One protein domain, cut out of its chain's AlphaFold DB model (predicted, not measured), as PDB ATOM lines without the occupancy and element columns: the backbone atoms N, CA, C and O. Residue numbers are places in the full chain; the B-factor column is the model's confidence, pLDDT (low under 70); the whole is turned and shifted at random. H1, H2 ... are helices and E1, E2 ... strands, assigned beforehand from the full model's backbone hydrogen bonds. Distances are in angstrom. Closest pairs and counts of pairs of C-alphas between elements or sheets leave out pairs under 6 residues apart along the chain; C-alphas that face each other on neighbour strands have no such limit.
ATOM      1  N   PHE A  12      35.652   7.160 -51.251       91.75
ATOM      2  CA  PHE A  12      36.060   7.404 -49.881       91.75
ATOM      3  C   PHE A  12      34.828   7.396 -48.991       91.75
ATOM      4  O   PHE A  12      33.689   7.409 -49.455       91.75
ATOM      5  N   TRP A  13      35.075   7.334 -47.696       93.81
ATOM      6  CA  TRP A  13      34.050   7.194 -46.685       93.81
ATOM      7  C   TRP A  13      33.998   8.478 -45.879       93.81
ATOM      8  O   TRP A  13      35.034   8.999 -45.470       93.81
ATOM      9  N   VAL A  14      32.800   9.015 -45.697       91.12
ATOM     10  CA  VAL A  14      32.566  10.232 -44.922       91.12
ATOM     11  C   VAL A  14      31.892   9.833 -43.626       91.12
ATOM     12  O   VAL A  14      30.848   9.184 -43.664       91.12
ATOM     13  N   CYS A  15      32.474  10.243 -42.501       92.50
ATOM     14  CA  CYS A  15      31.861  10.113 -41.184       92.50
ATOM     15  C   CYS A  15      31.557  11.494 -40.615       92.50
ATOM     16  O   CYS A  15      32.434  12.351 -40.636       92.50
ATOM     17  N   HIS A  16      30.365  11.723 -40.076       89.62
ATOM     18  CA  HIS A  16      30.023  12.977 -39.396       89.62
ATOM     19  C   HIS A  16      29.362  12.722 -38.044       89.62
ATOM     20  O   HIS A  16      29.188  11.582 -37.632       89.62
ATOM     21  N   ASP A  17      29.014  13.780 -37.315       88.81
ATOM     22  CA  ASP A  17      28.408  13.613 -35.998       88.81
ATOM     23  C   ASP A  17      26.980  13.042 -36.094       88.81
ATOM     24  O   ASP A  17      26.214  13.425 -36.987       88.81
ATOM     25  N   PRO A  18      26.606  12.124 -35.185       90.12
ATOM     26  CA  PRO A  18      25.275  11.540 -35.134       90.12
ATOM     27  C   PRO A  18      24.255  12.479 -34.484       90.12
ATOM     28  O   PRO A  18      24.534  13.211 -33.527       90.12
ATOM     29  N   GLY A  19      23.012  12.367 -34.945       86.75
ATOM     30  CA  GLY A  19      21.837  12.797 -34.200       86.75
ATOM     31  C   GLY A  19      21.419  11.771 -33.131       86.75
ATOM     32  O   GLY A  19      21.958  10.665 -33.079       86.75
ATOM     33  N   PRO A  20      20.414  12.096 -32.295       81.56
ATOM     34  CA  PRO A  20      19.983  11.240 -31.179       81.56
ATOM     35  C   PRO A  20      19.543   9.825 -31.586       81.56
ATOM     36  O   PRO A  20      19.700   8.882 -30.816       81.56
ATOM     37  N   ASN A  21      19.007   9.680 -32.800       85.00
ATOM     38  CA  ASN A  21      18.470   8.422 -33.324       85.00
ATOM     39  C   ASN A  21      19.264   7.897 -34.525       85.00
ATOM     40  O   ASN A  21      18.761   7.043 -35.248       85.00
ATOM     41  N   SER A  22      20.460   8.438 -34.774       86.81
ATOM     42  CA  SER A  22      21.241   8.048 -35.943       86.81
ATOM     43  C   SER A  22      21.639   6.574 -35.892       86.81
ATOM     44  O   SER A  22      22.070   6.064 -34.849       86.81
ATOM     45  N   VAL A  23      21.513   5.914 -37.040       90.44
ATOM     46  CA  VAL A  23      22.103   4.599 -37.317       90.44
ATOM     47  C   VAL A  23      23.434   4.755 -38.051       90.44
ATOM     48  O   VAL A  23      23.828   5.864 -38.403       90.44
ATOM     49  N   ILE A  24      24.162   3.657 -38.263       92.56
ATOM     50  CA  ILE A  24      25.508   3.715 -38.845       92.56
ATOM     51  C   ILE A  24      25.502   4.329 -40.250       92.56
ATOM     52  O   ILE A  24      26.379   5.125 -40.565       92.56
ATOM     53  N   GLU A  25      24.474   4.052 -41.050       91.00
ATOM     54  CA  GLU A  25      24.307   4.582 -42.406       91.00
ATOM     55  C   GLU A  25      23.997   6.084 -42.427       91.00
ATOM     56  O   GLU A  25      24.294   6.755 -43.414       91.00
ATOM     57  N   ASP A  26      23.444   6.628 -41.336       87.81
ATOM     58  CA  ASP A  26      23.233   8.072 -41.192       87.81
ATOM     59  C   ASP A  26      24.531   8.807 -40.871       87.81
ATOM     60  O   ASP A  26      24.579  10.021 -41.000       87.81
ATOM     61  N   VAL A  27      25.542   8.098 -40.366       91.06
ATOM     62  CA  VAL A  27      26.773   8.668 -39.802       91.06
ATOM     63  C   VAL A  27      27.945   8.422 -40.730       91.06
ATOM     64  O   VAL A  27      28.833   9.263 -40.796       91.06
ATOM     65  N   CYS A  28      27.950   7.289 -41.432       94.50
ATOM     66  CA  CYS A  28      29.037   6.791 -42.253       94.50
ATOM     67  C   CYS A  28      28.521   6.323 -43.612       94.50
ATOM     68  O   CYS A  28      27.783   5.341 -43.698       94.50
ATOM     69  N   PHE A  29      28.968   6.974 -44.682       92.06
ATOM     70  CA  PHE A  29      28.579   6.602 -46.037       92.06
ATOM     71  C   PHE A  29      29.747   6.682 -47.016       92.06
ATOM     72  O   PHE A  29      30.652   7.509 -46.890       92.06
ATOM     73  N   GLU A  30      29.710   5.811 -48.021       94.12
ATOM     74  CA  GLU A  30      30.642   5.835 -49.142       94.12
ATOM     75  C   GLU A  30      30.205   6.887 -50.172       94.12
ATOM     76  O   GLU A  30      29.024   7.003 -50.507       94.12
ATOM     77  N   THR A  31      31.154   7.654 -50.702       90.56
ATOM     78  CA  THR A  31      30.904   8.654 -51.742       90.56
ATOM     79  C   THR A  31      32.141   8.863 -52.623       90.56
ATOM     80  O   THR A  31      33.192   8.258 -52.414       90.56
ATOM     81  N   ASP A  32      32.008   9.710 -53.642       90.19
ATOM     82  CA  ASP A  32      33.108  10.176 -54.484       90.19
ATOM     83  C   ASP A  32      33.191  11.712 -54.482       90.19
ATOM     84  O   ASP A  32      32.296  12.412 -53.995       90.19
ATOM     85  N   LEU A  33      34.274  12.268 -55.041       84.81
ATOM     86  CA  LEU A  33      34.508  13.721 -55.019       84.81
ATOM     87  C   LEU A  33      33.392  14.497 -55.725       84.81
ATOM     88  O   LEU A  33      33.061  15.613 -55.323       84.81
ATOM     89  N   ARG A  34      32.808  13.928 -56.787       84.44
ATOM     90  CA  ARG A  34      31.741  14.577 -57.555       84.44
ATOM     91  C   ARG A  34      30.464  14.671 -56.721       84.44
ATOM     92  O   ARG A  34      29.827  15.722 -56.711       84.44
ATOM     93  N   THR A  35      30.112  13.589 -56.045       83.94
ATOM     94  CA  THR A  35      28.908  13.463 -55.224       83.94
ATOM     95  C   THR A  35      29.035  14.303 -53.959       83.94
ATOM     96  O   THR A  35      28.130  15.081 -53.665       83.94
ATOM     97  N   LEU A  36      30.187  14.260 -53.280       81.94
ATOM     98  CA  LEU A  36      30.458  15.121 -52.127       81.94
ATOM     99  C   LEU A  36      30.380  16.608 -52.508       81.94
ATOM    100  O   LEU A  36      29.711  17.389 -51.837       81.94
ATOM    101  N   ALA A  37      30.998  17.012 -53.624       79.25
ATOM    102  CA  ALA A  37      30.928  18.398 -54.091       79.25
ATOM    103  C   ALA A  37      29.490  18.838 -54.425       79.25
ATOM    104  O   ALA A  37      29.144  20.007 -54.235       79.25
ATOM    105  N   ALA A  38      28.648  17.926 -54.920       77.88
ATOM    106  CA  ALA A  38      27.232  18.196 -55.151       77.88
ATOM    107  C   ALA A  38      26.457  18.364 -53.833       77.88
ATOM    108  O   ALA A  38      25.651  19.286 -53.736       77.88
ATOM    109  N   GLN A  39      26.741  17.548 -52.812       75.00
ATOM    110  CA  GLN A  39      26.156  17.690 -51.473       75.00
ATOM    111  C   GLN A  39      26.547  19.029 -50.826       75.00
ATOM    112  O   GLN A  39      25.671  19.749 -50.353       75.00
ATOM    113  N   VAL A  40      27.824  19.427 -50.909       69.44
ATOM    114  CA  VAL A  40      28.313  20.745 -50.449       69.44
ATOM    115  C   VAL A  40      27.583  21.901 -51.125       69.44
ATOM    116  O   VAL A  40      27.108  22.813 -50.458       69.44
ATOM    117  N   ARG A  41      27.408  21.848 -52.447       69.12
ATOM    118  CA  ARG A  41      26.666  22.889 -53.179       69.12
ATOM    119  C   ARG A  41      25.156  22.861 -52.923       69.12
ATOM    120  O   ARG A  41      24.506  23.884 -53.101       69.12
ATOM    121  N   GLY A  42      24.609  21.708 -52.543       63.03
ATOM    122  CA  GLY A  42      23.187  21.491 -52.274       63.03
ATOM    123  C   GLY A  42      22.733  21.864 -50.861       63.03
ATOM    124  O   GLY A  42      21.569  21.637 -50.544       63.03
ATOM    125  N   GLY A  43      23.613  22.423 -50.022       59.50
ATOM    126  CA  GLY A  43      23.276  22.835 -48.657       59.50
ATOM    127  C   GLY A  43      23.758  21.885 -47.562       59.50
ATOM    128  O   GLY A  43      23.218  21.927 -46.459       59.50
ATOM    129  N   PHE A  44      24.766  21.043 -47.828       58.69
ATOM    130  CA  PHE A  44      25.574  20.492 -46.739       58.69
ATOM    131  C   PHE A  44      26.191  21.679 -46.006       58.69
ATOM    132  O   PHE A  44      27.038  22.383 -46.552       58.69
ATOM    133  N   ASP A  45      25.682  21.928 -44.808       61.75
ATOM    134  CA  ASP A  45      26.118  23.006 -43.947       61.75
ATOM    135  C   ASP A  45      27.213  22.464 -43.015       61.75
ATOM    136  O   ASP A  45      26.891  21.800 -42.019       61.75
ATOM    137  N   PRO A  46      28.504  22.687 -43.333       52.12
ATOM    138  CA  PRO A  46      29.600  22.299 -42.456       52.12
ATOM    139  C   PRO A  46      29.612  23.109 -41.152       52.12
ATOM    140  O   PRO A  46      30.382  22.768 -40.267       52.12
ATOM    141  N   GLU A  47      28.784  24.151 -41.007       51.78
ATOM    142  CA  GLU A  47      28.589  24.899 -39.759       51.78
ATOM    143  C   GLU A  47      27.347  24.422 -38.970       51.78
ATOM    144  O   GLU A  47      27.118  24.860 -37.842       51.78
ATOM    145  N   GLY A  48      26.573  23.478 -39.526       60.72
ATOM    146  CA  GLY A  48      25.340  22.925 -38.957       60.72
ATOM    147  C   GLY A  48      25.477  21.502 -38.389       60.72
ATOM    148  O   GLY A  48      26.326  21.212 -37.557       60.72
ATOM    149  N   ARG A  49      24.614  20.563 -38.811       54.00
ATOM    150  CA  ARG A  49      24.569  19.175 -38.275       54.00
ATOM    151  C   ARG A  49      25.789  18.306 -38.624       54.00
ATOM    152  O   ARG A  49      25.854  17.164 -38.180       54.00
ATOM    153  N   HIS A  50      26.729  18.820 -39.414       60.12
ATOM    154  CA  HIS A  50      27.875  18.074 -39.938       60.12
ATOM    155  C   HIS A  50      29.221  18.748 -39.622       60.12
ATOM    156  O   HIS A  50      30.196  18.546 -40.343       60.12
ATOM    157  N   THR A  51      29.290  19.515 -38.528       59.50
ATOM    158  CA  THR A  51      30.438  20.336 -38.089       59.50
ATOM    159  C   THR A  51      31.752  19.607 -37.809       59.50
ATOM    160  O   THR A  51      32.730  20.236 -37.418       59.50
ATOM    161  N   ASN A  52      31.820  18.294 -38.022       71.94
ATOM    162  CA  ASN A  52      33.014  17.501 -37.752       71.94
ATOM    163  C   ASN A  52      33.140  16.291 -38.692       71.94
ATOM    164  O   ASN A  52      33.358  15.158 -38.247       71.94
ATOM    165  N   ALA A  53      32.921  16.519 -39.991       82.88
ATOM    166  CA  ALA A  53      33.037  15.474 -40.998       82.88
ATOM    167  C   ALA A  53      34.507  15.070 -41.226       82.88
ATOM    168  O   ALA A  53      35.348  15.911 -41.542       82.88
ATOM    169  N   LEU A  54      34.804  13.777 -41.104       89.56
ATOM    170  CA  LEU A  54      36.096  13.181 -41.434       89.56
ATOM    171  C   LEU A  54      35.978  12.315 -42.686       89.56
ATOM    172  O   LEU A  54      34.951  11.677 -42.923       89.56
ATOM    173  N   ILE A  55      37.042  12.307 -43.488       91.38
ATOM    174  CA  ILE A  55      37.137  11.525 -44.720       91.38
ATOM    175  C   ILE A  55      38.166  10.419 -44.520       91.38
ATOM    176  O   ILE A  55      39.296  10.676 -44.108       91.38
ATOM    177  N   TYR A  56      37.777   9.201 -44.872       92.62
ATOM    178  CA  TYR A  56      38.582   7.996 -44.754       92.62
ATOM    179  C   TYR A  56      38.744   7.323 -46.112       92.62
ATOM    180  O   TYR A  56      37.813   7.258 -46.914       92.62
ATOM    181  N   THR A  57      39.924   6.760 -46.347       93.31
ATOM    182  CA  THR A  57      40.182   5.874 -47.492       93.31
ATOM    183  C   THR A  57      40.008   4.396 -47.140       93.31
ATOM    184  O   THR A  57      39.944   3.566 -48.040       93.31
ATOM    185  N   ASP A  58      39.948   4.060 -45.847       93.94
ATOM    186  CA  ASP A  58      39.728   2.702 -45.344       93.94
ATOM    187  C   ASP A  58      38.301   2.564 -44.775       93.94
ATOM    188  O   ASP A  58      37.963   3.272 -43.818       93.94
ATOM    189  N   PRO A  59      37.466   1.655 -45.317       94.25
ATOM    190  CA  PRO A  59      36.110   1.424 -44.823       94.25
ATOM    191  C   PRO A  59      36.056   0.911 -43.377       94.25
ATOM    192  O   PRO A  59      35.094   1.198 -42.665       94.25
ATOM    193  N   VAL A  60      37.064   0.156 -42.924       95.56
ATOM    194  CA  VAL A  60      37.079  -0.407 -41.563       95.56
ATOM    195  C   VAL A  60      37.300   0.702 -40.539       95.56
ATOM    196  O   VAL A  60      36.553   0.796 -39.565       95.56
ATOM    197  N   ALA A  61      38.276   1.579 -40.789       95.31
ATOM    198  CA  ALA A  61      38.532   2.745 -39.950       95.31
ATOM    199  C   ALA A  61      37.324   3.695 -39.895       95.31
ATOM    200  O   ALA A  61      36.944   4.139 -38.812       95.31
ATOM    201  N   ALA A  62      36.686   3.952 -41.042       95.81
ATOM    202  CA  ALA A  62      35.495   4.796 -41.121       95.81
ATOM    203  C   ALA A  62      34.344   4.247 -40.267       95.81
ATOM    204  O   ALA A  62      33.750   4.956 -39.454       95.81
ATOM    205  N   ARG A  63      34.061   2.947 -40.405       96.31
ATOM    206  CA  ARG A  63      33.000   2.296 -39.637       96.31
ATOM    207  C   ARG A  63      33.277   2.328 -38.134       96.31
ATOM    208  O   ARG A  63      32.365   2.629 -37.370       96.31
ATOM    209  N   ALA A  64      34.519   2.075 -37.721       96.25
ATOM    210  CA  ALA A  64      34.906   2.131 -36.313       96.25
ATOM    211  C   ALA A  64      34.734   3.542 -35.713       96.25
ATOM    212  O   ALA A  64      34.217   3.673 -34.604       96.25
ATOM    213  N   ASP A  65      35.109   4.599 -36.445       95.75
ATOM    214  CA  ASP A  65      34.889   5.988 -36.008       95.75
ATOM    215  C   ASP A  65      33.397   6.293 -35.849       95.75
ATOM    216  O   ASP A  65      32.961   6.847 -34.840       95.75
ATOM    217  N   ALA A  66      32.583   5.882 -36.817       94.88
ATOM    218  CA  ALA A  66      31.151   6.125 -36.773       94.88
ATOM    219  C   ALA A  66      30.451   5.377 -35.625       94.88
ATOM    220  O   ALA A  66      29.621   5.966 -34.929       94.88
ATOM    221  N   GLU A  67      30.829   4.125 -35.357       95.06
ATOM    222  CA  GLU A  67      30.364   3.376 -34.182       95.06
ATOM    223  C   GLU A  67      30.757   4.092 -32.876       95.06
ATOM    224  O   GLU A  67      29.914   4.276 -31.992       95.06
ATOM    225  N   ALA A  68      31.997   4.586 -32.780       94.31
ATOM    226  CA  ALA A  68      32.474   5.337 -31.620       94.31
ATOM    227  C   ALA A  68      31.702   6.650 -31.407       94.31
ATOM    228  O   ALA A  68      31.331   6.970 -30.275       94.31
ATOM    229  N   ARG A  69      31.399   7.394 -32.477       94.31
ATOM    230  CA  ARG A  69      30.599   8.628 -32.398       94.31
ATOM    231  C   ARG A  69      29.170   8.359 -31.936       94.31
ATOM    232  O   ARG A  69      28.670   9.081 -31.071       94.31
ATOM    233  N   ILE A  70      28.519   7.322 -32.473       93.69
ATOM    234  CA  ILE A  70      27.165   6.917 -32.057       93.69
ATOM    235  C   ILE A  70      27.164   6.548 -30.575       93.69
ATOM    236  O   ILE A  70      26.316   7.031 -29.820       93.69
ATOM    237  N   PHE A  71      28.130   5.737 -30.143       93.94
ATOM    238  CA  PHE A  71      28.277   5.372 -28.741       93.94
ATOM    239  C   PHE A  71      28.476   6.605 -27.852       93.94
ATOM    240  O   PHE A  71      27.741   6.780 -26.879       93.94
ATOM    241  N   ALA A  72      29.414   7.489 -28.204       93.31
ATOM    242  CA  ALA A  72      29.702   8.700 -27.441       93.31
ATOM    243  C   ALA A  72      28.459   9.588 -27.299       93.31
ATOM    244  O   ALA A  72      28.171  10.088 -26.209       93.31
ATOM    245  N   ARG A  73      27.674   9.731 -28.374       92.56
ATOM    246  CA  ARG A  73      26.426  10.494 -28.333       92.56
ATOM    247  C   ARG A  73      25.392   9.862 -27.403       92.56
ATOM    248  O   ARG A  73      24.823  10.561 -26.567       92.56
ATOM    249  N   ARG A  74      25.184   8.546 -27.499       93.19
ATOM    250  CA  ARG A  74      24.262   7.810 -26.617       93.19
ATOM    251  C   ARG A  74      24.686   7.894 -25.153       93.19
ATOM    252  O   ARG A  74      23.837   8.086 -24.287       93.19
ATOM    253  N   ALA A  75      25.985   7.791 -24.880       93.38
ATOM    254  CA  ALA A  75      26.540   7.910 -23.536       93.38
ATOM    255  C   ALA A  75      26.301   9.309 -22.959       93.38
ATOM    256  O   ALA A  75      25.866   9.434 -21.815       93.38
ATOM    257  N   TYR A  76      26.512  10.351 -23.765       93.31
ATOM    258  CA  TYR A  76      26.221  11.730 -23.383       93.31
ATOM    259  C   TYR A  76      24.729  11.944 -23.081       93.31
ATOM    260  O   TYR A  76      24.383  12.468 -22.021       93.31
ATOM    261  N   ASP A  77      23.837  11.480 -23.961       93.00
ATOM    262  CA  ASP A  77      22.390  11.614 -23.769       93.00
ATOM    263  C   ASP A  77      21.906  10.824 -22.531       93.00
ATOM    264  O   ASP A  77      21.074  11.311 -21.762       93.00
ATOM    265  N   ALA A  78      22.461   9.631 -22.281       93.62
ATOM    266  CA  ALA A  78      22.193   8.861 -21.065       93.62
ATOM    267  C   ALA A  78      22.697   9.578 -19.803       93.62
ATOM    268  O   ALA A  78      21.964   9.651 -18.818       93.62
ATOM    269  N   ALA A  79      23.897  10.163 -19.835       94.31
ATOM    270  CA  ALA A  79      24.446  10.921 -18.712       94.31
ATOM    271  C   ALA A  79      23.593  12.150 -18.373       94.31
ATOM    272  O   ALA A  79      23.320  12.407 -17.200       94.31
ATOM    273  N   LEU A  80      23.105  12.875 -19.385       94.69
ATOM    274  CA  LEU A  80      22.188  13.996 -19.178       94.69
ATOM    275  C   LEU A  80      20.862  13.563 -18.543       94.69
ATOM    276  O   LEU A  80      20.355  14.269 -17.671       94.69
ATOM    277  N   ARG A  81      20.299  12.421 -18.956       93.06
ATOM    278  CA  ARG A  81      19.089  11.858 -18.331       93.06
ATOM    279  C   ARG A  81      19.342  11.450 -16.884       93.06
ATOM    280  O   ARG A  81      18.630  11.905 -15.998       93.06
ATOM    281  N   ALA A  82      20.412  10.700 -16.632       94.19
ATOM    282  CA  ALA A  82      20.805  10.274 -15.292       94.19
ATOM    283  C   ALA A  82      20.967  11.464 -14.328       94.19
ATOM    284  O   ALA A  82      20.459  11.424 -13.208       94.19
ATOM    285  N   ALA A  83      21.595  12.552 -14.787       93.81
ATOM    286  CA  ALA A  83      21.760  13.777 -14.005       93.81
ATOM    287  C   ALA A  83      20.429  14.483 -13.679       93.81
ATOM    288  O   ALA A  83      20.325  15.135 -12.644       93.81
ATOM    289  N   ARG A  84      19.417  14.368 -14.549       93.19
ATOM    290  CA  ARG A  84      18.083  14.961 -14.345       93.19
ATOM    291  C   ARG A  84      17.182  14.099 -13.467       93.19
ATOM    292  O   ARG A  84      16.401  14.637 -12.692       93.19
ATOM    293  N   GLU A  85      17.276  12.785 -13.618       93.19
ATOM    294  CA  GLU A  85      16.326  11.819 -13.060       93.19
ATOM    295  C   GLU A  85      16.861  11.125 -11.793       93.19
ATOM    296  O   GLU A  85      16.149  10.339 -11.174       93.19
ATOM    297  N   GLY A  86      18.106  11.398 -11.385       88.88
ATOM    298  CA  GLY A  86      18.718  10.773 -10.207       88.88
ATOM    299  C   GLY A  86      19.086   9.305 -10.442       88.88
ATOM    300  O   GLY A  86      18.766   8.440  -9.627       88.88
ATOM    301  N   GLY A  87      19.727   9.015 -11.575       91.50
ATOM    302  CA  GLY A  87      20.189   7.676 -11.955       91.50
ATOM    303  C   GLY A  87      21.704   7.593 -12.151       91.50
ATOM    304  O   GLY A  87      22.430   8.578 -12.013       91.50
ATOM    305  N   VAL A  88      22.184   6.406 -12.519       92.88
ATOM    306  CA  VAL A  88      23.564   6.160 -12.962       92.88
ATOM    307  C   VAL A  88      23.565   5.583 -14.371       92.88
ATOM    308  O   VAL A  88      22.655   4.843 -14.743       92.88
ATOM    309  N   VAL A  89      24.587   5.908 -15.165       94.38
ATOM    310  CA  VAL A  89      24.762   5.310 -16.494       94.38
ATOM    311  C   VAL A  89      25.484   3.975 -16.349       94.38
ATOM    312  O   VAL A  89      26.562   3.912 -15.757       94.38
ATOM    313  N   LYS A  90      24.898   2.917 -16.906       94.44
ATOM    314  CA  LYS A  90      25.520   1.598 -17.079       94.44
ATOM    315  C   LYS A  90      25.523   1.222 -18.561       94.44
ATOM    316  O   LYS A  90      24.858   1.871 -19.364       94.44
ATOM    317  N   LEU A  91      26.280   0.190 -18.916       93.19
ATOM    318  CA  LEU A  91      26.179  -0.456 -20.224       93.19
ATOM    319  C   LEU A  91      25.286  -1.688 -20.088       93.19
ATOM    320  O   LEU A  91      25.426  -2.423 -19.108       93.19
ATOM    321  N   ASP A  92      24.376  -1.888 -21.036       91.06
ATOM    322  CA  ASP A  92      23.656  -3.156 -21.173       91.06
ATOM    323  C   ASP A  92      24.546  -4.246 -21.807       91.06
ATOM    324  O   ASP A  92      25.699  -3.997 -22.174       91.06
ATOM    325  N   ASP A  93      24.011  -5.462 -21.953       87.88
ATOM    326  CA  ASP A  93      24.728  -6.604 -22.542       87.88
ATOM    327  C   ASP A  93      25.154  -6.367 -24.004       87.88
ATOM    328  O   ASP A  93      26.073  -7.015 -24.505       87.88
ATOM    329  N   GLY A  94      24.505  -5.424 -24.693       88.00
ATOM    330  CA  GLY A  94      24.859  -4.983 -26.039       88.00
ATOM    331  C   GLY A  94      25.876  -3.838 -26.064       88.00
ATOM    332  O   GLY A  94      26.174  -3.320 -27.140       88.00
ATOM    333  N   GLY A  95      26.387  -3.407 -24.907       87.25
ATOM    334  CA  GLY A  95      27.291  -2.265 -24.785       87.25
ATOM    335  C   GLY A  95      26.609  -0.908 -24.989       87.25
ATOM    336  O   GLY A  95      27.298   0.094 -25.180       87.25
ATOM    337  N   CYS A  96      25.276  -0.836 -24.965       88.56
ATOM    338  CA  CYS A  96      24.541   0.416 -25.101       88.56
ATOM    339  C   CYS A  96      24.416   1.140 -23.746       88.56
ATOM    340  O   CYS A  96      24.047   0.524 -22.745       88.56
ATOM    341  N   PRO A  97      24.689   2.459 -23.686       92.50
ATOM    342  CA  PRO A  97      24.504   3.246 -22.468       92.50
ATOM    343  C   PRO A  97      23.027   3.368 -22.063       92.50
ATOM    344  O   PRO A  97      22.213   3.914 -22.812       92.50
ATOM    345  N   VAL A  98      22.701   2.929 -20.848       92.06
ATOM    346  CA  VAL A  98      21.357   2.963 -20.251       92.06
ATOM    347  C   VAL A  98      21.379   3.636 -18.878       92.06
ATOM    348  O   VAL A  98      22.379   3.581 -18.161       92.06
ATOM    349  N   VAL A  99      20.280   4.294 -18.507       92.88
ATOM    350  CA  VAL A  99      20.112   4.901 -17.176       92.88
ATOM    351  C   VAL A  99      19.463   3.884 -16.249       92.88
ATOM    352  O   VAL A  99      18.460   3.276 -16.608       92.88
ATOM    353  N   VAL A 100      20.030   3.714 -15.057       91.81
ATOM    354  CA  VAL A 100      19.521   2.810 -14.021       91.81
ATOM    355  C   VAL A 100      19.307   3.591 -12.730       91.81
ATOM    356  O   VAL A 100      20.184   4.354 -12.315       91.81
ATOM    357  N   HIS A 101      18.161   3.389 -12.082       88.31
ATOM    358  CA  HIS A 101      17.848   4.007 -10.797       88.31
ATOM    359  C   HIS A 101      18.200   3.056  -9.644       88.31
ATOM    360  O   HIS A 101      17.847   1.876  -9.688       88.31
TER     361      HIS A 101
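What this domain is: This is residues 12 to 101 of the 106 residues of an uncharacterized protein of Planctomycetaceae bacterium (UniProt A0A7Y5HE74). What shape is this? One long helix, H3, is the spine: a small sheet, E2 E1 E3, packs on its residues 59 to 69 and the hairpin E4 and E5 on its residues 71 to 85. Residues 37 to 43, of which 37 to 41 belong to H2, stick out. What is it made of? The printed part has 90 residues with three named helices and five named strands, E1 H1 E2 H2 E3 H3 E4 E5, of mixed class, and both sheets are antiparallel. It is loose, with a radius of gyration of the C-alphas of 15.6 A, and spans 50 by 26 by 14 A.

Where its parts are: What comes first? E1 is residues 12 to 15, from C-alpha 12 at (36.060, 7.404, -49.881); H1 is 24 to 27, E2 28 to 32 and H2 33 to 41. What follows? E3 is residues 54 to 56, H3 59 to 85 over 38.8 A, E4 88 to 91, and E5 97 to 100, ending at C-alpha 100 at (19.521, 2.810, -14.021).

How they stand to each other: How is the larger sheet paired? E1 is antiparallel to E2, with N 14 and O 29 2.9 A apart, and to E3, with N 13 and O 56 2.8 A apart. E2, H2, E3 form a split strand-helix-strand unit, E1 between its strands, with a right-handed crossover. Where is H3? In two layers, helix on one face of a sheet, H3 is over E1 at a height over the sheet of 7.2 A; the closest C-alphas of E1 and H3, those of Cys 15 and Ala 66, are 6.0 A apart. H1 touches H3 with H3 residues 63 to 70 alone, Val 27 and Ala 66 having the closest C-alphas, 5.9 A; H1 and H2 only graze the sheet. What of the hairpin and the helix backbones? In E4 and E5, N 90 and O 98 are 2.9 A apart; the closest C-alphas of E5 and H3, Pro 97 and Ala 75, are 5.2 A apart. In H2 and H3 every O i to N i+4 pair is within hydrogen-bond range; H1 is too short for one.

The domain as a whole: How large is it? The two C-alphas farthest apart, Arg 34 and His 101, are 49.9 A apart. Is it whole and sure? The printed part has no cut, the link from H2 to E3 is long, and pLDDT is under 70 in residues 40 to 51.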